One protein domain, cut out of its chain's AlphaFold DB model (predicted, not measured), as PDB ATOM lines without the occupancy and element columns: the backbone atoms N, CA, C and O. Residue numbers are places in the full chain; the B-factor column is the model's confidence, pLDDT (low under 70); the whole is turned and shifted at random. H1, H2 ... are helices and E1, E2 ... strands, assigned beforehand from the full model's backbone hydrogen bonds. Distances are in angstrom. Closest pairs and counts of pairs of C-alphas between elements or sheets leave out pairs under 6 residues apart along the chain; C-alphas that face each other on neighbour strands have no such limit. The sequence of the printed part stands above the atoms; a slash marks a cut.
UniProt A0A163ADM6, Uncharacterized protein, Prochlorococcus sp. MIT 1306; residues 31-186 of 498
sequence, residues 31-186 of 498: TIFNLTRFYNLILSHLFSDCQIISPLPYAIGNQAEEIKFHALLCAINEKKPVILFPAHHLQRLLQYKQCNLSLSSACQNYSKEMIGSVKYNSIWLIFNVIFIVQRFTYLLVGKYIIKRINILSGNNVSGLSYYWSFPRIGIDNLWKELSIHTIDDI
ATOM      1  N   THR A  31     234.072 157.451 160.269       55.31
ATOM      2  CA  THR A  31     233.186 158.602 160.069       55.31
ATOM      3  C   THR A  31     233.786 159.952 160.460       55.31
ATOM      4  O   THR A  31     233.447 160.946 159.821       55.31
ATOM      5  N   ILE A  32     234.741 160.025 161.395       56.78
ATOM      6  CA  ILE A  32     235.459 161.289 161.655       56.78
ATOM      7  C   ILE A  32     236.291 161.719 160.431       56.78
ATOM      8  O   ILE A  32     236.309 162.901 160.096       56.78
ATOM      9  N   PHE A  33     236.906 160.787 159.694       57.06
ATOM     10  CA  PHE A  33     237.575 161.100 158.418       57.06
ATOM     11  C   PHE A  33     236.593 161.531 157.339       57.06
ATOM     12  O   PHE A  33     236.909 162.359 156.481       57.06
ATOM     13  N   ASN A  34     235.377 160.994 157.409       66.25
ATOM     14  CA  ASN A  34     234.318 161.397 156.509       66.25
ATOM     15  C   ASN A  34     233.858 162.828 156.774       66.25
ATOM     16  O   ASN A  34     233.348 163.422 155.837       66.25
ATOM     17  N   LEU A  35     234.085 163.426 157.952       74.00
ATOM     18  CA  LEU A  35     233.725 164.829 158.189       74.00
ATOM     19  C   LEU A  35     234.489 165.768 157.253       74.00
ATOM     20  O   LEU A  35     233.861 166.558 156.560       74.00
ATOM     21  N   THR A  36     235.815 165.646 157.140       75.88
ATOM     22  CA  THR A  36     236.593 166.485 156.207       75.88
ATOM     23  C   THR A  36     236.160 166.267 154.758       75.88
ATOM     24  O   THR A  36     235.988 167.233 154.017       75.88
ATOM     25  N   ARG A  37     235.905 165.015 154.349       78.75
ATOM     26  CA  ARG A  37     235.387 164.704 153.003       78.75
ATOM     27  C   ARG A  37     233.980 165.248 152.769       78.75
ATOM     28  O   ARG A  37     233.685 165.743 151.686       78.75
ATOM     29  N   PHE A  38     233.128 165.183 153.779       83.06
ATOM     30  CA  PHE A  38     231.776 165.718 153.761       83.06
ATOM     31  C   PHE A  38     231.803 167.241 153.642       83.06
ATOM     32  O   PHE A  38     231.108 167.797 152.796       83.06
ATOM     33  N   TYR A  39     232.673 167.916 154.394       85.69
ATOM     34  CA  TYR A  39     232.883 169.356 154.271       85.69
ATOM     35  C   TYR A  39     233.455 169.740 152.908       85.69
ATOM     36  O   TYR A  39     232.980 170.705 152.317       85.69
ATOM     37  N   ASN A  40     234.409 168.970 152.372       84.62
ATOM     38  CA  ASN A  40     234.895 169.150 151.002       84.62
ATOM     39  C   ASN A  40     233.742 169.074 149.999       84.62
ATOM     40  O   ASN A  40     233.617 169.947 149.145       84.62
ATOM     41  N   LEU A  41     232.873 168.069 150.130       86.00
ATOM     42  CA  LEU A  41     231.730 167.881 149.244       86.00
ATOM     43  C   LEU A  41     230.736 169.045 149.354       86.00
ATOM     44  O   LEU A  41     230.381 169.624 148.329       86.00
ATOM     45  N   ILE A  42     230.366 169.452 150.571       87.81
ATOM     46  CA  ILE A  42     229.485 170.605 150.805       87.81
ATOM     47  C   ILE A  42     230.079 171.879 150.206       87.81
ATOM     48  O   ILE A  42     229.413 172.554 149.427       87.81
ATOM     49  N   LEU A  43     231.327 172.211 150.544       89.06
ATOM     50  CA  LEU A  43     231.963 173.440 150.077       89.06
ATOM     51  C   LEU A  43     232.137 173.438 148.556       89.06
ATOM     52  O   LEU A  43     231.871 174.452 147.923       89.06
ATOM     53  N   SER A  44     232.513 172.303 147.960       86.25
ATOM     54  CA  SER A  44     232.633 172.180 146.502       86.25
ATOM     55  C   SER A  44     231.293 172.323 145.777       86.25
ATOM     56  O   SER A  44     231.258 172.822 144.655       86.25
ATOM     57  N   HIS A  45     230.187 171.922 146.412       88.94
ATOM     58  CA  HIS A  45     228.852 172.056 145.837       88.94
ATOM     59  C   HIS A  45     228.303 173.478 145.989       88.94
ATOM     60  O   HIS A  45     227.790 174.044 145.028       88.94
ATOM     61  N   LEU A  46     228.450 174.075 147.177       89.31
ATOM     62  CA  LEU A  46     227.997 175.441 147.460       89.31
ATOM     63  C   LEU A  46     228.811 176.505 146.709       89.31
ATOM     64  O   LEU A  46     228.291 177.576 146.405       89.31
ATOM     65  N   PHE A  47     230.082 176.223 146.419       92.94
ATOM     66  CA  PHE A  47     231.021 177.158 145.798       92.94
ATOM     67  C   PHE A  47     231.698 176.524 144.580       92.94
ATOM     68  O   PHE A  47     232.922 176.439 144.509       92.94
ATOM     69  N   SER A  48     230.893 176.060 143.622       92.75
ATOM     70  CA  SER A  48     231.361 175.320 142.441       92.75
ATOM     71  C   SER A  48     232.294 176.117 141.517       92.75
ATOM     72  O   SER A  48     233.126 175.520 140.833       92.75
ATOM     73  N   ASP A  49     232.208 177.452 141.534       94.81
ATOM     74  CA  ASP A  49     233.098 178.373 140.812       94.81
ATOM     75  C   ASP A  49     234.463 178.577 141.500       94.81
ATOM     76  O   ASP A  49     235.362 179.219 140.947       94.81
ATOM     77  N   CYS A  50     234.627 178.038 142.708       95.44
ATOM     78  CA  CYS A  50     235.831 178.160 143.512       95.44
ATOM     79  C   CYS A  50     236.569 176.821 143.626       95.44
ATOM     80  O   CYS A  50     235.974 175.746 143.694       95.44
ATOM     81  N   GLN A  51     237.890 176.895 143.754       94.88
ATOM     82  CA  GLN A  51     238.701 175.805 144.283       94.88
ATOM     83  C   GLN A  51     239.156 176.216 145.682       94.88
ATOM     84  O   GLN A  51     239.874 177.205 145.844       94.88
ATOM     85  N   ILE A  52     238.741 175.463 146.696       96.38
ATOM     86  CA  ILE A  52     238.983 175.797 148.101       96.38
ATOM     87  C   ILE A  52     240.047 174.864 148.664       96.38
ATOM     88  O   ILE A  52     239.908 173.649 148.535       96.38
ATOM     89  N   ILE A  53     241.061 175.419 149.331       96.12
ATOM     90  CA  ILE A  53     241.991 174.638 150.148       96.12
ATOM     91  C   ILE A  53     242.178 175.225 151.549       96.12
ATOM     92  O   ILE A  53     242.016 176.430 151.759       96.12
ATOM     93  N   SER A  54     242.588 174.386 152.500       95.69
ATOM     94  CA  SER A  54     243.149 174.829 153.780       95.69
ATOM     95  C   SER A  54     244.552 174.241 153.991       95.69
ATOM     96  O   SER A  54     244.679 173.086 154.423       95.69
ATOM     97  N   PRO A  55     245.612 175.014 153.674       94.62
ATOM     98  CA  PRO A  55     246.985 174.546 153.801       94.62
ATOM     99  C   PRO A  55     247.386 174.220 155.241       94.62
ATOM    100  O   PRO A  55     246.750 174.660 156.204       94.62
ATOM    101  N   LEU A  56     248.495 173.499 155.398       91.12
ATOM    102  CA  LEU A  56     249.057 173.181 156.710       91.12
ATOM    103  C   LEU A  56     249.502 174.469 157.434       91.12
ATOM    104  O   LEU A  56     250.421 175.141 156.973       91.12
ATOM    105  N   PRO A  57     248.913 174.839 158.588       91.12
ATOM    106  CA  PRO A  57     249.146 176.167 159.152       91.12
ATOM    107  C   PRO A  57     250.479 176.308 159.899       91.12
ATOM    108  O   PRO A  57     250.907 177.432 160.151       91.12
ATOM    109  N   TYR A  58     251.131 175.209 160.289       87.75
ATOM    110  CA  TYR A  58     252.294 175.226 161.190       87.75
ATOM    111  C   TYR A  58     253.632 174.882 160.522       87.75
ATOM    112  O   TYR A  58     254.667 175.001 161.173       87.75
ATOM    113  N   ALA A  59     253.642 174.471 159.253       89.31
ATOM    114  CA  ALA A  59     254.867 174.161 158.519       89.31
ATOM    115  C   ALA A  59     254.906 174.983 157.231       89.31
ATOM    116  O   ALA A  59     254.228 174.654 156.261       89.31
ATOM    117  N   ILE A  60     255.706 176.054 157.233       91.50
ATOM    118  CA  ILE A  60     255.725 177.047 156.146       91.50
ATOM    119  C   ILE A  60     256.104 176.427 154.794       91.50
ATOM    120  O   ILE A  60     255.617 176.881 153.767       91.50
ATOM    121  N   GLY A  61     256.908 175.359 154.812       90.56
ATOM    122  CA  GLY A  61     257.287 174.622 153.610       90.56
ATOM    123  C   GLY A  61     256.094 173.977 152.914       90.56
ATOM    124  O   GLY A  61     255.735 174.348 151.800       90.56
ATOM    125  N   ASN A  62     255.401 173.092 153.639       89.12
ATOM    126  CA  ASN A  62     254.151 172.477 153.188       89.12
ATOM    127  C   ASN A  62     253.100 173.530 152.823       89.12
ATOM    128  O   ASN A  62     252.432 173.406 151.804       89.12
ATOM    129  N   GLN A  63     252.974 174.583 153.638       92.94
ATOM    130  CA  GLN A  63     252.047 175.681 153.384       92.94
ATOM    131  C   GLN A  63     252.311 176.327 152.016       92.94
ATOM    132  O   GLN A  63     251.389 176.456 151.214       92.94
ATOM    133  N   ALA A  64     253.555 176.734 151.750       92.75
ATOM    134  CA  ALA A  64     253.941 177.412 150.517       92.75
ATOM    135  C   ALA A  64     253.782 176.509 149.288       92.75
ATOM    136  O   ALA A  64     253.290 176.954 148.249       92.75
ATOM    137  N   GLU A  65     254.140 175.235 149.419       88.75
ATOM    138  CA  GLU A  65     253.973 174.242 148.364       88.75
ATOM    139  C   GLU A  65     252.498 174.011 148.014       88.75
ATOM    140  O   GLU A  65     252.121 174.072 146.844       88.75
ATOM    141  N   GLU A  66     251.642 173.806 149.013       92.06
ATOM    142  CA  GLU A  66     250.207 173.589 148.807       92.06
ATOM    143  C   GLU A  66     249.536 174.805 148.168       92.06
ATOM    144  O   GLU A  66     248.720 174.644 147.264       92.06
ATOM    145  N   ILE A  67     249.923 176.022 148.574       92.69
ATOM    146  CA  ILE A  67     249.469 177.264 147.932       92.69
ATOM    147  C   ILE A  67     249.881 177.282 146.454       92.69
ATOM    148  O   ILE A  67     249.060 177.593 145.589       92.69
ATOM    149  N   LYS A  68     251.137 176.935 146.145       88.00
ATOM    150  CA  LYS A  68     251.666 176.932 144.773       88.00
ATOM    151  C   LYS A  68     250.940 175.930 143.879       88.00
ATOM    152  O   LYS A  68     250.584 176.253 142.750       88.00
ATOM    153  N   PHE A  69     250.718 174.711 144.352       87.62
ATOM    154  CA  PHE A  69     250.039 173.698 143.547       87.62
ATOM    155  C   PHE A  69     248.540 173.963 143.432       87.62
ATOM    156  O   PHE A  69     247.942 173.706 142.390       87.62
ATOM    157  N   HIS A  70     247.919 174.550 144.452       91.62
ATOM    158  CA  HIS A  70     246.529 174.983 144.358       91.62
ATOM    159  C   HIS A  70     246.333 176.104 143.350       91.62
ATOM    160  O   HIS A  70     245.396 176.043 142.557       91.62
ATOM    161  N   ALA A  71     247.248 177.070 143.319       87.25
ATOM    162  CA  ALA A  71     247.304 178.085 142.277       87.25
ATOM    163  C   ALA A  71     247.292 177.475 140.872       87.25
ATOM    164  O   ALA A  71     246.513 177.891 140.012       87.25
ATOM    165  N   LEU A  72     248.153 176.475 140.666       84.62
ATOM    166  CA  LEU A  72     248.274 175.749 139.411       84.62
ATOM    167  C   LEU A  72     246.959 175.055 139.046       84.62
ATOM    168  O   LEU A  72     246.450 175.246 137.946       84.62
ATOM    169  N   LEU A  73     246.377 174.312 139.986       88.19
ATOM    170  CA  LEU A  73     245.119 173.609 139.758       88.19
ATOM    171  C   LEU A  73     243.970 174.575 139.429       88.19
ATOM    172  O   LEU A  73     243.171 174.306 138.538       88.19
ATOM    173  N   CYS A  74     243.904 175.728 140.102       88.75
ATOM    174  CA  CYS A  74     242.932 176.778 139.786       88.75
ATOM    175  C   CYS A  74     243.105 177.310 138.362       88.75
ATOM    176  O   CYS A  74     242.117 177.550 137.674       88.75
ATOM    177  N   ALA A  75     244.352 177.500 137.926       83.75
ATOM    178  CA  ALA A  75     244.658 177.997 136.592       83.75
ATOM    179  C   ALA A  75     244.227 177.011 135.498       83.75
ATOM    180  O   ALA A  75     243.662 177.452 134.494       83.75
ATOM    181  N   ILE A  76     244.466 175.717 135.729       84.12
ATOM    182  CA  ILE A  76     244.082 174.613 134.841       84.12
ATOM    183  C   ILE A  76     242.556 174.489 134.766       84.12
ATOM    184  O   ILE A  76     241.987 174.492 133.681       84.12
ATOM    185  N   ASN A  77     241.884 174.458 135.918       87.44
ATOM    186  CA  ASN A  77     240.434 174.247 136.004       87.44
ATOM    187  C   ASN A  77     239.600 175.521 135.810       87.44
ATOM    188  O   ASN A  77     238.384 175.486 135.976       87.44
ATOM    189  N   GLU A  78     240.242 176.656 135.535       87.19
ATOM    190  CA  GLU A  78     239.604 177.974 135.411       87.19
ATOM    191  C   GLU A  78     238.780 178.402 136.642       87.19
ATOM    192  O   GLU A  78     237.817 179.164 136.544       87.19
ATOM    193  N   LYS A  79     239.159 177.921 137.829       90.88
ATOM    194  CA  LYS A  79     238.449 178.192 139.086       90.88
ATOM    195  C   LYS A  79     239.064 179.347 139.857       90.88
ATOM    196  O   LYS A  79     240.266 179.605 139.792       90.88
ATOM    197  N   LYS A  80     238.242 180.009 140.672       93.06
ATOM    198  CA  LYS A  80     238.717 181.062 141.574       93.06
ATOM    199  C   LYS A  80     239.377 180.446 142.817       93.06
ATOM    200  O   LYS A  80     238.756 179.613 143.481       93.06
ATOM    201  N   PRO A  81     240.607 180.843 143.170       93.62
ATOM    202  CA  PRO A  81     241.298 180.287 144.326       93.62
ATOM    203  C   PRO A  81     240.742 180.843 145.637       93.62
ATOM    204  O   PRO A  81     240.580 182.053 145.799       93.62
ATOM    205  N   VAL A  82     240.517 179.952 146.602       96.62
ATOM    206  CA  VAL A  82     240.168 180.298 147.982       96.62
ATOM    207  C   VAL A  82     241.097 179.552 148.933       96.62
ATOM    208  O   VAL A  82     241.061 178.325 149.015       96.62
ATOM    209  N   ILE A  83     241.922 180.300 149.661       96.69
ATOM    210  CA  ILE A  83     242.909 179.757 150.595       96.69
ATOM    211  C   ILE A  83     242.487 180.122 152.016       96.69
ATOM    212  O   ILE A  83     242.392 181.299 152.373       96.69
ATOM    213  N   LEU A  84     242.228 179.105 152.834       96.94
ATOM    214  CA  LEU A  84     241.668 179.259 154.172       96.94
ATOM    215  C   LEU A  84     242.712 178.968 155.248       96.94
ATOM    216  O   LEU A  84     243.393 177.946 155.220       96.94
ATOM    217  N   PHE A  85     242.777 179.852 156.244       96.31
ATOM    218  CA  PHE A  85     243.603 179.671 157.437       96.31
ATOM    219  C   PHE A  85     242.764 179.835 158.700       96.31
ATOM    220  O   PHE A  85     241.860 180.680 158.718       96.31
ATOM    221  N   PRO A  86     243.058 179.062 159.762       95.50
ATOM    222  CA  PRO A  86     242.328 179.172 161.018       95.50
ATOM    223  C   PRO A  86     242.527 180.560 161.633       95.50
ATOM    224  O   PRO A  86     243.562 181.195 161.438       95.50
ATOM    225  N   ALA A  87     241.546 181.067 162.370       95.12
ATOM    226  CA  ALA A  87     241.605 182.426 162.892       95.12
ATOM    227  C   ALA A  87     242.706 182.598 163.951       95.12
ATOM    228  O   ALA A  87     242.711 181.897 164.953       95.12
ATOM    229  N   HIS A  88     243.626 183.553 163.777       92.94
ATOM    230  CA  HIS A  88     244.787 183.734 164.668       92.94
ATOM    231  C   HIS A  88     244.431 183.803 166.167       92.94
ATOM    232  O   HIS A  88     245.125 183.218 166.992       92.94
ATOM    233  N   HIS A  89     243.326 184.460 166.528       93.38
ATOM    234  CA  HIS A  89     242.904 184.600 167.925       93.38
ATOM    235  C   HIS A  89     242.538 183.262 168.602       93.38
ATOM    236  O   HIS A  89     242.519 183.186 169.827       93.38
ATOM    237  N   LEU A  90     242.309 182.188 167.836       93.25
ATOM    238  CA  LEU A  90     242.031 180.851 168.370       93.25
ATOM    239  C   LEU A  90     243.300 180.068 168.745       93.25
ATOM    240  O   LEU A  90     243.185 179.012 169.366       93.25
ATOM    241  N   GLN A  91     244.500 180.556 168.406       93.56
ATOM    242  CA  GLN A  91     245.772 179.843 168.618       93.56
ATOM    243  C   GLN A  91     245.985 179.389 170.061       93.56
ATOM    244  O   GLN A  91     246.339 178.233 170.306       93.56
ATOM    245  N   ARG A  92     245.709 180.280 171.020       92.44
ATOM    246  CA  ARG A  92     245.854 179.990 172.452       92.44
ATOM    247  C   ARG A  92     244.823 178.970 172.932       92.44
ATOM    248  O   ARG A  92     245.187 178.026 173.625       92.44
ATOM    249  N   LEU A  93     243.558 179.146 172.544       93.19
ATOM    250  CA  LEU A  93     242.455 178.276 172.961       93.19
ATOM    251  C   LEU A  93     242.611 176.854 172.401       93.19
ATOM    252  O   LEU A  93     242.426 175.872 173.112       93.19
ATOM    253  N   LEU A  94     242.986 176.750 171.128       91.38
ATOM    254  CA  LEU A  94     243.045 175.493 170.386       91.38
ATOM    255  C   LEU A  94     244.471 174.930 170.235       91.38
ATOM    256  O   LEU A  94     244.703 174.004 169.451       91.38
ATOM    257  N   GLN A  95     245.422 175.469 171.002       91.00
ATOM    258  CA  GLN A  95     246.805 174.996 171.128       91.00
ATOM    259  C   GLN A  95     247.490 174.742 169.777       91.00
ATOM    260  O   GLN A  95     247.940 173.626 169.499       91.00
ATOM    261  N   TYR A  96     247.545 175.750 168.908       90.44
ATOM    262  CA  TYR A  96     248.292 175.685 167.649       90.44
ATOM    263  C   TYR A  96     249.048 176.989 167.389       90.44
ATOM    264  O   TYR A  96     248.645 178.041 167.873       90.44
ATOM    265  N   LYS A  97     250.132 176.924 166.608       89.75
ATOM    266  CA  LYS A  97     250.910 178.089 166.161       89.75
ATOM    267  C   LYS A  97     250.860 178.148 164.637       89.75
ATOM    268  O   LYS A  97     251.096 177.134 163.983       89.75
ATOM    269  N   GLN A  98     250.542 179.313 164.075       90.75
ATOM    270  CA  GLN A  98     250.745 179.535 162.642       90.75
ATOM    271  C   GLN A  98     252.208 179.863 162.379       90.75
ATOM    272  O   GLN A  98     252.799 180.667 163.095       90.75
ATOM    273  N   CYS A  99     252.787 179.245 161.356       89.38
ATOM    274  CA  CYS A  99     254.202 179.415 161.035       89.38
ATOM    275  C   CYS A  99     254.524 180.792 160.441       89.38
ATOM    276  O   CYS A  99     255.571 181.352 160.757       89.38
ATOM    277  N   ASN A 100     253.634 181.358 159.619       90.69
ATOM    278  CA  ASN A 100     253.813 182.687 159.041       90.69
ATOM    279  C   ASN A 100     252.460 183.393 158.841       90.69
ATOM    280  O   ASN A 100     251.695 183.097 157.916       90.69
ATOM    281  N   LEU A 101     252.153 184.337 159.734       92.31
ATOM    282  CA  LEU A 101     250.905 185.108 159.695       92.31
ATOM    283  C   LEU A 101     250.831 186.050 158.497       92.31
ATOM    284  O   LEU A 101     249.744 186.286 157.970       92.31
ATOM    285  N   SER A 102     251.975 186.559 158.053       92.06
ATOM    286  CA  SER A 102     252.097 187.493 156.937       92.06
ATOM    287  C   SER A 102     251.752 186.807 155.620       92.06
ATOM    288  O   SER A 102     250.911 187.301 154.875       92.06
ATOM    289  N   LEU A 103     252.310 185.614 155.383       93.69
ATOM    290  CA  LEU A 103     251.977 184.782 154.225       93.69
ATOM    291  C   LEU A 103     250.502 184.369 154.247       93.69
ATOM    292  O   LEU A 103     249.809 184.484 153.237       93.69
ATOM    293  N   SER A 104     250.010 183.948 155.416       94.50
ATOM    294  CA  SER A 104     248.601 183.584 155.592       94.50
ATOM    295  C   SER A 104     247.695 184.766 155.235       94.50
ATOM    296  O   SER A 104     246.807 184.632 154.400       94.50
ATOM    297  N   SER A 105     247.974 185.952 155.780       93.81
ATOM    298  CA  SER A 105     247.219 187.181 155.504       93.81
ATOM    299  C   SER A 105     247.280 187.588 154.029       93.81
ATOM    300  O   SER A 105     246.264 188.007 153.475       93.81
ATOM    301  N   ALA A 106     248.435 187.428 153.371       92.44
ATOM    302  CA  ALA A 106     248.590 187.718 151.945       92.44
ATOM    303  C   ALA A 106     247.672 186.828 151.100       92.44
ATOM    304  O   ALA A 106     246.949 187.319 150.240       92.44
ATOM    305  N   CYS A 107     247.624 185.533 151.410       93.75
ATOM    306  CA  CYS A 107     246.766 184.569 150.723       93.75
ATOM    307  C   CYS A 107     245.268 184.820 150.962       93.75
ATOM    308  O   CYS A 107     244.447 184.614 150.065       93.75
ATOM    309  N   GLN A 108     244.893 185.285 152.159       94.06
ATOM    310  CA  GLN A 108     243.512 185.677 152.442       94.06
ATOM    311  C   GLN A 108     243.112 186.930 151.660       94.06
ATOM    312  O   GLN A 108     242.011 186.977 151.118       94.06
ATOM    313  N   ASN A 109     243.993 187.933 151.575       93.19
ATOM    314  CA  ASN A 109     243.755 189.131 150.765       93.19
ATOM    315  C   ASN A 109     243.621 188.774 149.284       93.19
ATOM    316  O   ASN A 109     242.638 189.161 148.664       93.19
ATOM    317  N   TYR A 110     244.525 187.937 148.776       91.50
ATOM    318  CA  TYR A 110     244.447 187.378 147.433       91.50
ATOM    319  C   TYR A 110     243.096 186.695 147.159       91.50
ATOM    320  O   TYR A 110     242.424 186.984 146.170       91.50
ATOM    321  N   SER A 111     242.641 185.835 148.076       94.38
ATOM    322  CA  SER A 111     241.346 185.159 147.944       94.38
ATOM    323  C   SER A 111     240.180 186.161 147.952       94.38
ATOM    324  O   SER A 111     239.254 186.043 147.153       94.38
ATOM    325  N   LYS A 112     240.224 187.185 148.816       95.19
ATOM    326  CA  LYS A 112     239.208 188.253 148.864       95.19
ATOM    327  C   LYS A 112     239.163 189.076 147.580       95.19
ATOM    328  O   LYS A 112     238.071 189.437 147.159       95.19
ATOM    329  N   GLU A 113     240.307 189.358 146.964       92.12
ATOM    330  CA  GLU A 113     240.375 190.052 145.673       92.12
ATOM    331  C   GLU A 113     239.752 189.207 144.552       92.12
ATOM    332  O   GLU A 113     239.035 189.742 143.712       92.12
ATOM    333  N   MET A 114     239.936 187.883 144.585       91.00
ATOM    334  CA  MET A 114     239.411 186.978 143.557       91.00
ATOM    335  C   MET A 114     237.904 186.709 143.648       91.00
ATOM    336  O   MET A 114     237.233 186.609 142.619       91.00
ATOM    337  N   ILE A 115     237.358 186.542 144.858       95.38
ATOM    338  CA  ILE A 115     235.952 186.130 145.049       95.38
ATOM    339  C   ILE A 115     235.077 187.166 145.766       95.38
ATOM    340  O   ILE A 115     233.873 186.950 145.910       95.38
ATOM    341  N   GLY A 116     235.655 188.281 146.208       96.56
ATOM    342  CA  GLY A 116     234.989 189.303 147.009       96.56
ATOM    343  C   GLY A 116     234.990 188.995 148.512       96.56
ATOM    344  O   GLY A 116     234.847 187.851 148.953       96.56
ATOM    345  N   SER A 117     235.105 190.047 149.328       96.75
ATOM    346  CA  SER A 117     235.227 189.946 150.790       96.75
ATOM    347  C   SER A 117     234.043 189.255 151.473       96.75
ATOM    348  O   SER A 117     234.255 188.463 152.386       96.75
ATOM    349  N   VAL A 118     232.805 189.522 151.040       97.12
ATOM    350  CA  VAL A 118     231.593 188.936 151.651       97.12
ATOM    351  C   VAL A 118     231.548 187.422 151.435       97.12
ATOM    352  O   VAL A 118     231.385 186.660 152.392       97.12
ATOM    353  N   LYS A 119     231.766 186.975 150.189       97.00
ATOM    354  CA  LYS A 119     231.803 185.550 149.837       97.00
ATOM    355  C   LYS A 119     232.949 184.845 150.564       97.00
ATOM    356  O   LYS A 119     232.723 183.817 151.199       97.00
ATOM    357  N   TYR A 120     234.146 185.437 150.561       97.25
ATOM    358  CA  TYR A 120     235.297 184.892 151.282       97.25
ATOM    359  C   TYR A 120     235.026 184.746 152.784       97.25
ATOM    360  O   TYR A 120     235.241 183.671 153.341       97.25
ATOM    361  N   ASN A 121     234.527 185.795 153.446       97.31
ATOM    362  CA  ASN A 121     234.280 185.773 154.888       97.31
ATOM    363  C   ASN A 121     233.223 184.724 155.273       97.31
ATOM    364  O   ASN A 121     233.344 184.111 156.329       97.31
ATOM    365  N   SER A 122     232.238 184.473 154.405       95.88
ATOM    366  CA  SER A 122     231.224 183.431 154.610       95.88
ATOM    367  C   SER A 122     231.839 182.026 154.574       95.88
ATOM    368  O   SER A 122     231.629 181.235 155.493       95.88
ATOM    369  N   ILE A 123     232.670 181.735 153.565       96.00
ATOM    370  CA  ILE A 123     233.408 180.462 153.469       96.00
ATOM    371  C   ILE A 123     234.348 180.303 154.671       96.00
ATOM    372  O   ILE A 123     234.407 179.245 155.298       96.00
ATOM    373  N   TRP A 124     235.070 181.369 155.014       96.69
ATOM    374  CA  TRP A 124     236.012 181.384 156.126       96.69
ATOM    375  C   TRP A 124     235.323 181.161 157.477       96.69
ATOM    376  O   TRP A 124     235.863 180.439 158.315       96.69
ATOM    377  N   LEU A 125     234.124 181.708 157.689       96.25
ATOM    378  CA  LEU A 125     233.329 181.459 158.893       96.25
ATOM    379  C   LEU A 125     232.964 179.973 159.018       96.25
ATOM    380  O   LEU A 125     233.238 179.370 160.055       96.25
ATOM    381  N   ILE A 126     232.428 179.369 157.949       94.56
ATOM    382  CA  ILE A 126     232.092 177.934 157.904       94.56
ATOM    383  C   ILE A 126     233.333 177.090 158.221       94.56
ATOM    384  O   ILE A 126     233.292 176.196 159.066       94.56
ATOM    385  N   PHE A 127     234.464 177.418 157.597       95.00
ATOM    386  CA  PHE A 127     235.731 176.744 157.851       95.00
ATOM    387  C   PHE A 127     236.196 176.856 159.304       95.00
ATOM    388  O   PHE A 127     236.674 175.870 159.858       95.00
ATOM    389  N   ASN A 128     236.054 178.015 159.952       95.62
ATOM    390  CA  ASN A 128     236.461 178.151 161.351       95.62
ATOM    391  C   ASN A 128     235.569 177.344 162.294       95.62
ATOM    392  O   ASN A 128     236.091 176.772 163.245       95.62
ATOM    393  N   VAL A 129     234.267 177.225 162.015       94.19
ATOM    394  CA  VAL A 129     233.384 176.321 162.772       94.19
ATOM    395  C   VAL A 129     233.876 174.877 162.650       94.19
ATOM    396  O   VAL A 129     234.076 174.208 163.664       94.19
ATOM    397  N   ILE A 130     234.169 174.424 161.427       92.25
ATOM    398  CA  ILE A 130     234.738 173.093 161.161       92.25
ATOM    399  C   ILE A 130     236.059 172.899 161.915       92.25
ATOM    400  O   ILE A 130     236.255 171.888 162.592       92.25
ATOM    401  N   PHE A 131     236.956 173.881 161.824       93.00
ATOM    402  CA  PHE A 131     238.255 173.867 162.485       93.00
ATOM    403  C   PHE A 131     238.127 173.751 164.001       93.00
ATOM    404  O   PHE A 131     238.800 172.910 164.595       93.00
ATOM    405  N   ILE A 132     237.260 174.558 164.620       94.19
ATOM    406  CA  ILE A 132     237.021 174.538 166.066       94.19
ATOM    407  C   ILE A 132     236.549 173.150 166.493       94.19
ATOM    408  O   ILE A 132     237.148 172.571 167.396       94.19
ATOM    409  N   VAL A 133     235.535 172.595 165.819       91.25
ATOM    410  CA  VAL A 133     234.989 171.269 166.142       91.25
ATOM    411  C   VAL A 133     236.075 170.202 166.025       91.25
ATOM    412  O   VAL A 133     236.358 169.506 166.997       91.25
ATOM    413  N   GLN A 134     236.753 170.115 164.877       88.38
ATOM    414  CA  GLN A 134     237.769 169.089 164.643       88.38
ATOM    415  C   GLN A 134     238.945 169.211 165.619       88.38
ATOM    416  O   GLN A 134     239.395 168.214 166.188       88.38
ATOM    417  N   ARG A 135     239.444 170.431 165.844       89.88
ATOM    418  CA  ARG A 135     240.589 170.668 166.726       89.88
ATOM    419  C   ARG A 135     240.236 170.397 168.181       89.88
ATOM    420  O   ARG A 135     241.041 169.796 168.889       89.88
ATOM    421  N   PHE A 136     239.046 170.789 168.623       89.56
ATOM    422  CA  PHE A 136     238.564 170.499 169.969       89.56
ATOM    423  C   PHE A 136     238.408 168.990 170.190       89.56
ATOM    424  O   PHE A 136     238.929 168.462 171.172       89.56
ATOM    425  N   THR A 137     237.809 168.267 169.236       85.75
ATOM    426  CA  THR A 137     237.738 166.799 169.271       85.75
ATOM    427  C   THR A 137     239.131 166.174 169.313       85.75
ATOM    428  O   THR A 137     239.373 165.284 170.124       85.75
ATOM    429  N   TYR A 138     240.082 166.657 168.511       86.12
ATOM    430  CA  TYR A 138     241.466 166.183 168.548       86.12
ATOM    431  C   TYR A 138     242.131 166.407 169.918       86.12
ATOM    432  O   TYR A 138     242.805 165.515 170.438       86.12
ATOM    433  N   LEU A 139     241.935 167.577 170.529       86.44
ATOM    434  CA  LEU A 139     242.513 167.891 171.835       86.44
ATOM    435  C   LEU A 139     241.889 167.070 172.970       86.44
ATOM    436  O   LEU A 139     242.627 166.626 173.848       86.44
ATOM    437  N   LEU A 140     240.574 166.845 172.948       84.06
ATOM    438  CA  LEU A 140     239.882 166.050 173.967       84.06
ATOM    439  C   LEU A 140     240.109 164.548 173.793       84.06
ATOM    440  O   LEU A 140     240.509 163.852 174.723       84.06
ATOM    441  N   VAL A 141     239.830 164.046 172.592       79.56
ATOM    442  CA  VAL A 141     239.781 162.616 172.283       79.56
ATOM    443  C   VAL A 141     241.158 162.139 171.848       79.56
ATOM    444  O   VAL A 141     241.700 161.205 172.431       79.56
ATOM    445  N   GLY A 142     241.756 162.812 170.865       72.38
ATOM    446  CA  GLY A 142     243.025 162.411 170.257       72.38
ATOM    447  C   GLY A 142     244.170 162.380 171.263       72.38
ATOM    448  O   GLY A 142     244.781 161.333 171.455       72.38
ATOM    449  N   LYS A 143     244.437 163.483 171.973       74.62
ATOM    450  CA  LYS A 143     245.538 163.519 172.956       74.62
ATOM    451  C   LYS A 143     245.351 162.514 174.096       74.62
ATOM    452  O   LYS A 143     246.328 161.893 174.507       74.62
ATOM    453  N   TYR A 144     244.129 162.337 174.599       74.19
ATOM    454  CA  TYR A 144     243.862 161.403 175.697       74.19
ATOM    455  C   TYR A 144     243.989 159.940 175.252       74.19
ATOM    456  O   TYR A 144     244.681 159.149 175.897       74.19
ATOM    457  N   ILE A 145     243.365 159.589 174.124       71.81
ATOM    458  CA  ILE A 145     243.338 158.222 173.603       71.81
ATOM    459  C   ILE A 145     244.698 157.818 173.040       71.81
ATOM    460  O   ILE A 145     245.184 156.755 173.404       71.81
ATOM    461  N   ILE A 146     245.355 158.656 172.231       68.44
ATOM    462  CA  ILE A 146     246.683 158.347 171.668       68.44
ATOM    463  C   ILE A 146     247.708 158.184 172.791       68.44
ATOM    464  O   ILE A 146     248.482 157.235 172.768       68.44
ATOM    465  N   LYS A 147     247.677 159.035 173.827       70.38
ATOM    466  CA  LYS A 147     248.564 158.871 174.989       70.38
ATOM    467  C   LYS A 147     248.325 157.532 175.694       70.38
ATOM    468  O   LYS A 147     249.283 156.836 176.006       70.38
ATOM    469  N   ARG A 148     247.064 157.144 175.916       68.62
ATOM    470  CA  ARG A 148     246.704 155.840 176.506       68.62
ATOM    471  C   ARG A 148     247.116 154.663 175.619       68.62
ATOM    472  O   ARG A 148     247.648 153.693 176.146       68.62
ATOM    473  N   ILE A 149     246.887 154.739 174.309       66.19
ATOM    474  CA  ILE A 149     247.246 153.684 173.353       66.19
ATOM    475  C   ILE A 149     248.763 153.541 173.254       66.19
ATOM    476  O   ILE A 149     249.245 152.419 173.317       66.19
ATOM    477  N   ASN A 150     249.523 154.634 173.157       64.12
ATOM    478  CA  ASN A 150     250.988 154.570 173.101       64.12
ATOM    479  C   ASN A 150     251.565 153.930 174.370       64.12
ATOM    480  O   ASN A 150     252.456 153.094 174.279       64.12
ATOM    481  N   ILE A 151     251.008 154.251 175.546       65.31
ATOM    482  CA  ILE A 151     251.400 153.606 176.810       65.31
ATOM    483  C   ILE A 151     251.091 152.101 176.785       65.31
ATOM    484  O   ILE A 151     251.898 151.306 177.250       65.31
ATOM    485  N   LEU A 152     249.925 151.704 176.269       61.19
ATOM    486  CA  LEU A 152     249.473 150.308 176.308       61.19
ATOM    487  C   LEU A 152     250.073 149.425 175.209       61.19
ATOM    488  O   LEU A 152     250.215 148.226 175.413       61.19
ATOM    489  N   SER A 153     250.378 149.990 174.044       60.47
ATOM    490  CA  SER A 153     250.846 149.236 172.877       60.47
ATOM    491  C   SER A 153     252.365 149.165 172.765       60.47
ATOM    492  O   SER A 153     252.855 148.420 171.925       60.47
ATOM    493  N   GLY A 154     253.111 149.964 173.539       58.62
ATOM    494  CA  GLY A 154     254.565 150.110 173.383       58.62
ATOM    495  C   GLY A 154     254.993 150.704 172.033       58.62
ATOM    496  O   GLY A 154     256.173 150.961 171.822       58.62
ATOM    497  N   ASN A 155     254.044 150.960 171.128       55.62
ATOM    498  CA  ASN A 155     254.283 151.464 169.791       55.62
ATOM    499  C   ASN A 155     254.080 152.978 169.774       55.62
ATOM    500  O   ASN A 155     253.049 153.500 170.205       55.62
ATOM    501  N   ASN A 156     255.057 153.694 169.221       52.81
ATOM    502  CA  ASN A 156     254.935 155.119 168.947       52.81
ATOM    503  C   ASN A 156     253.954 155.339 167.787       52.81
ATOM    504  O   ASN A 156     254.351 155.390 166.624       52.81
ATOM    505  N   VAL A 157     252.664 155.526 168.084       56.50
ATOM    506  CA  VAL A 157     251.662 155.954 167.091       56.50
ATOM    507  C   VAL A 157     251.803 157.466 166.846       56.50
ATOM    508  O   VAL A 157     250.908 158.265 167.121       56.50
ATOM    509  N   SER A 158     252.977 157.899 166.384       51.97
ATOM    510  CA  SER A 158     253.329 159.313 166.193       51.97
ATOM    511  C   SER A 158     252.637 159.943 164.970       51.97
ATOM    512  O   SER A 158     252.371 161.148 164.962       51.97
ATOM    513  N   GLY A 159     252.260 159.132 163.973       50.88
ATOM    514  CA  GLY A 159     251.710 159.598 162.692       50.88
ATOM    515  C   GLY A 159     250.230 160.005 162.697       50.88
ATOM    516  O   GLY A 159     249.864 160.953 162.002       50.88
ATOM    517  N   LEU A 160     249.372 159.361 163.507       54.22
ATOM    518  CA  LEU A 160     247.927 159.673 163.533       54.22
ATOM    519  C   LEU A 160     247.645 161.111 163.997       54.22
ATOM    520  O   LEU A 160     246.620 161.695 163.652       54.22
ATOM    521  N   SER A 161     248.548 161.677 164.798       58.03
ATOM    522  CA  SER A 161     248.301 162.929 165.504       58.03
ATOM    523  C   SER A 161     248.225 164.143 164.572       58.03
ATOM    524  O   SER A 161     247.419 165.036 164.800       58.03
ATOM    525  N   TYR A 162     249.003 164.177 163.487       61.94
ATOM    526  CA  TYR A 162     249.198 165.409 162.719       61.94
ATOM    527  C   TYR A 162     248.056 165.694 161.739       61.94
ATOM    528  O   TYR A 162     247.498 166.795 161.768       61.94
ATOM    529  N   TYR A 163     247.637 164.693 160.957       63.44
ATOM    530  CA  TYR A 163     246.574 164.827 159.950       63.44
ATOM    531  C   TYR A 163     245.193 165.100 160.540       63.44
ATOM    532  O   TYR A 163     244.381 165.799 159.944       63.44
ATOM    533  N   TRP A 164     244.926 164.585 161.738       72.69
ATOM    534  CA  TRP A 164     243.636 164.774 162.405       72.69
ATOM    535  C   TRP A 164     243.520 166.142 163.052       72.69
ATOM    536  O   TRP A 164     242.425 166.619 163.340       72.69
ATOM    537  N   SER A 165     244.661 166.767 163.314       80.38
ATOM    538  CA  SER A 165     244.719 167.947 164.150       80.38
ATOM    539  C   SER A 165     244.345 169.228 163.402       80.38
ATOM    540  O   SER A 165     244.103 170.243 164.053       80.38
ATOM    541  N   PHE A 166     244.248 169.188 162.068       88.12
ATOM    542  CA  PHE A 166     243.799 170.305 161.241       88.12
ATOM    543  C   PHE A 166     242.878 169.808 160.108       88.12
ATOM    544  O   PHE A 166     243.197 168.801 159.477       88.12
ATOM    545  N   PRO A 167     241.756 170.488 159.812       88.50
ATOM    546  CA  PRO A 167     240.983 170.253 158.602       88.50
ATOM    547  C   PRO A 167     241.859 170.580 157.395       88.50
ATOM    548  O   PRO A 167     242.439 171.664 157.306       88.50
ATOM    549  N   ARG A 168     241.961 169.624 156.475       88.25
ATOM    550  CA  ARG A 168     242.758 169.691 155.242       88.25
ATOM    551  C   ARG A 168     241.812 169.758 154.043       88.25
ATOM    552  O   ARG A 168     241.758 168.853 153.219       88.25
ATOM    553  N   ILE A 169     240.988 170.801 154.003       92.19
ATOM    554  CA  ILE A 169     239.986 171.006 152.958       92.19
ATOM    555  C   ILE A 169     240.691 171.089 151.603       92.19
ATOM    556  O   ILE A 169     241.715 171.757 151.483       92.19
ATOM    557  N   GLY A 170     240.168 170.371 150.612       91.31
ATOM    558  CA  GLY A 170     240.634 170.367 149.224       91.31
ATOM    559  C   GLY A 170     242.008 169.748 148.947       91.31
ATOM    560  O   GLY A 170     242.341 169.588 147.777       91.31
ATOM    561  N   ILE A 171     242.795 169.376 149.964       89.25
ATOM    562  CA  ILE A 171     244.164 168.877 149.762       89.25
ATOM    563  C   ILE A 171     244.187 167.485 149.115       89.25
ATOM    564  O   ILE A 171     244.944 167.275 148.174       89.25
ATOM    565  N   ASP A 172     243.331 166.555 149.543       82.19
ATOM    566  CA  ASP A 172     243.266 165.209 148.945       82.19
ATOM    567  C   ASP A 172     242.953 165.292 147.435       82.19
ATOM    568  O   ASP A 172     243.528 164.595 146.598       82.19
ATOM    569  N   ASN A 173     242.042 166.201 147.070       86.38
ATOM    570  CA  ASN A 173     241.670 166.433 145.677       86.38
ATOM    571  C   ASN A 173     242.768 167.170 144.909       86.38
ATOM    572  O   ASN A 173     242.922 166.919 143.721       86.38
ATOM    573  N   LEU A 174     243.545 168.037 145.571       89.25
ATOM    574  CA  LEU A 174     244.622 168.798 144.943       89.25
ATOM    575  C   LEU A 174     245.606 167.873 144.223       89.25
ATOM    576  O   LEU A 174     245.840 168.028 143.026       89.25
ATOM    577  N   TRP A 175     246.150 166.892 144.942       85.50
ATOM    578  CA  TRP A 175     247.121 165.959 144.375       85.50
ATOM    579  C   TRP A 175     246.458 164.990 143.401       85.50
ATOM    580  O   TRP A 175     246.989 164.703 142.336       85.50
ATOM    581  N   LYS A 176     245.249 164.516 143.695       85.56
ATOM    582  CA  LYS A 176     244.547 163.632 142.765       85.56
ATOM    583  C   LYS A 176     244.278 164.306 141.414       85.56
ATOM    584  O   LYS A 176     244.550 163.707 140.378       85.56
ATOM    585  N   GLU A 177     243.762 165.529 141.413       86.94
ATOM    586  CA  GLU A 177     243.437 166.260 140.186       86.94
ATOM    587  C   GLU A 177     244.703 166.674 139.431       86.94
ATOM    588  O   GLU A 177     244.797 166.472 138.228       86.94
ATOM    589  N   LEU A 178     245.746 167.147 140.112       83.94
ATOM    590  CA  LEU A 178     247.001 167.475 139.428       83.94
ATOM    591  C   LEU A 178     247.674 166.258 138.775       83.94
ATOM    592  O   LEU A 178     248.356 166.410 137.763       83.94
ATOM    593  N   SER A 179     247.472 165.052 139.312       78.94
ATOM    594  CA  SER A 179     248.090 163.842 138.761       78.94
ATOM    595  C   SER A 179     247.582 163.500 137.355       78.94
ATOM    596  O   SER A 179     248.357 162.993 136.537       78.94
ATOM    597  N   ILE A 180     246.320 163.837 137.049       81.12
ATOM    598  CA  ILE A 180     245.676 163.523 135.765       81.12
ATOM    599  C   ILE A 180     245.991 164.540 134.663       81.12
ATOM    600  O   ILE A 180     245.887 164.196 133.490       81.12
ATOM    601  N   HIS A 181     246.401 165.761 135.012       78.00
ATOM    602  CA  HIS A 181     246.710 166.797 134.025       78.00
ATOM    603  C   HIS A 181     248.065 166.575 133.365       78.00
ATOM    604  O   HIS A 181     249.022 166.136 134.004       78.00
ATOM    605  N   THR A 182     248.158 166.866 132.075       68.62
ATOM    606  CA  THR A 182     249.417 166.832 131.338       68.62
ATOM    607  C   THR A 182     250.216 168.107 131.579       68.62
ATOM    608  O   THR A 182     249.736 169.100 132.120       68.62
ATOM    609  N   ILE A 183     251.488 168.055 131.209       63.22
ATOM    610  CA  ILE A 183     252.408 169.186 131.315       63.22
ATOM    611  C   ILE A 183     251.968 170.346 130.411       63.22
ATOM    612  O   ILE A 183     252.094 171.508 130.800       63.22
ATOM    613  N   ASP A 184     251.417 170.024 129.242       65.69
ATOM    614  CA  ASP A 184     250.995 171.000 128.236       65.69
ATOM    615  C   ASP A 184     249.743 171.783 128.671       65.69
ATOM    616  O   ASP A 184     249.523 172.903 128.211       65.69
ATOM    617  N   ASP A 185     248.974 171.254 129.633       63.91
ATOM    618  CA  ASP A 185     247.789 171.915 130.205       63.91
ATOM    619  C   ASP A 185     248.148 173.150 131.059       63.91
ATOM    620  O   ASP A 185     247.285 173.949 131.438       63.91
ATOM    621  N   ILE A 186     249.432 173.338 131.382       65.50
ATOM    622  CA  ILE A 186     249.901 174.449 132.204       65.50
ATOM    623  C   ILE A 186     250.008 175.714 131.351       65.50
ATOM    624  O   ILE A 186     251.038 176.033 130.754       65.50
TER     625      ILE A 186
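This is residues 31 to 186 of the 498 residues of an uncharacterized protein of Prochlorococcus sp. MIT 1306 (UniProt A0A163ADM6). A very short parallel sheet, E1 and E2, sits among helices H1, H2, H3 and H6, while the long helix H4 passes it and runs on well beyond. Past the far tip of H4, residues 154 to 159 fold back toward it and lead into the short helix H5, which packs on H4. The printed part has 156 residues, with six named helices and two named strands in the order H1 E1 H2 E2 H3 H4 H5 H6, mostly helix. It is compact, with a radius of gyration of the C-alphas of 16.4 A and spans of 51 by 35 by 28 A.

Look first at E1, residues 50 to 53, and E2, residues 80 to 83, parallel neighbours at 21 degrees; N 51 and O 80 are within hydrogen-bond range at 2.9 A. With H2, residues 60 to 76, they form a strand-helix-strand unit, a helix between two parallel strands, its crossover right-handed. H3, residues 101 to 115, comes closest to E2 at the C-alphas of Ser 111 and Val 82, 5.0 A. H6, residues 171 to 180, touches residues 66 to 73 of H2 alone, closest C-alphas Leu 178 and Leu 73, 6.4 A. H1, residues 31 to 46, is close to but not clearly touching H4, residues 117 to 153: closest C-alphas Leu 43 and Ile 123, 7.9 A, a shallow tilt of 10 degrees, opposite ways. H3 and H4 only just touch, with 3 pairs of C-alphas within 8 A, and only at the corner, closest Lys 112 and Tyr 120, 5.7 A. H5, residues 160 to 164, touches residues 134 to 146 of H4 alone, closest C-alphas Trp 164 and Tyr 138, 6.7 A. Every O i to N i+4 pair is within hydrogen-bond range in H2 and H3, against 10 of 12 in H1, 31 of 33 in H4, 5 of 6 in H6 and 0 of 1 in H5, where 0 of 2 O i to N i+3 pairs are.

Find C-alpha 31 at (233.186, 158.602, 160.069), where H1 begins its 21.7 A; H2 measures 24.4 A and H3 21.0 A. H4 runs 48.9 A from C-alpha 117 at (235.227, 189.946, 150.790), with a kink of 34 degrees near residue 143. H6 ends at C-alpha 180, (245.676, 163.523, 135.765).

The C-alphas farthest apart, Leu 152 and Asp 184, are 52.4 A apart. The printed part has no cut; the link E2 to H3, residues 84 to 100, is long. Look for pLDDT under 70 at residues 31 to 34, 146, 148 to 163 and 182 to 186.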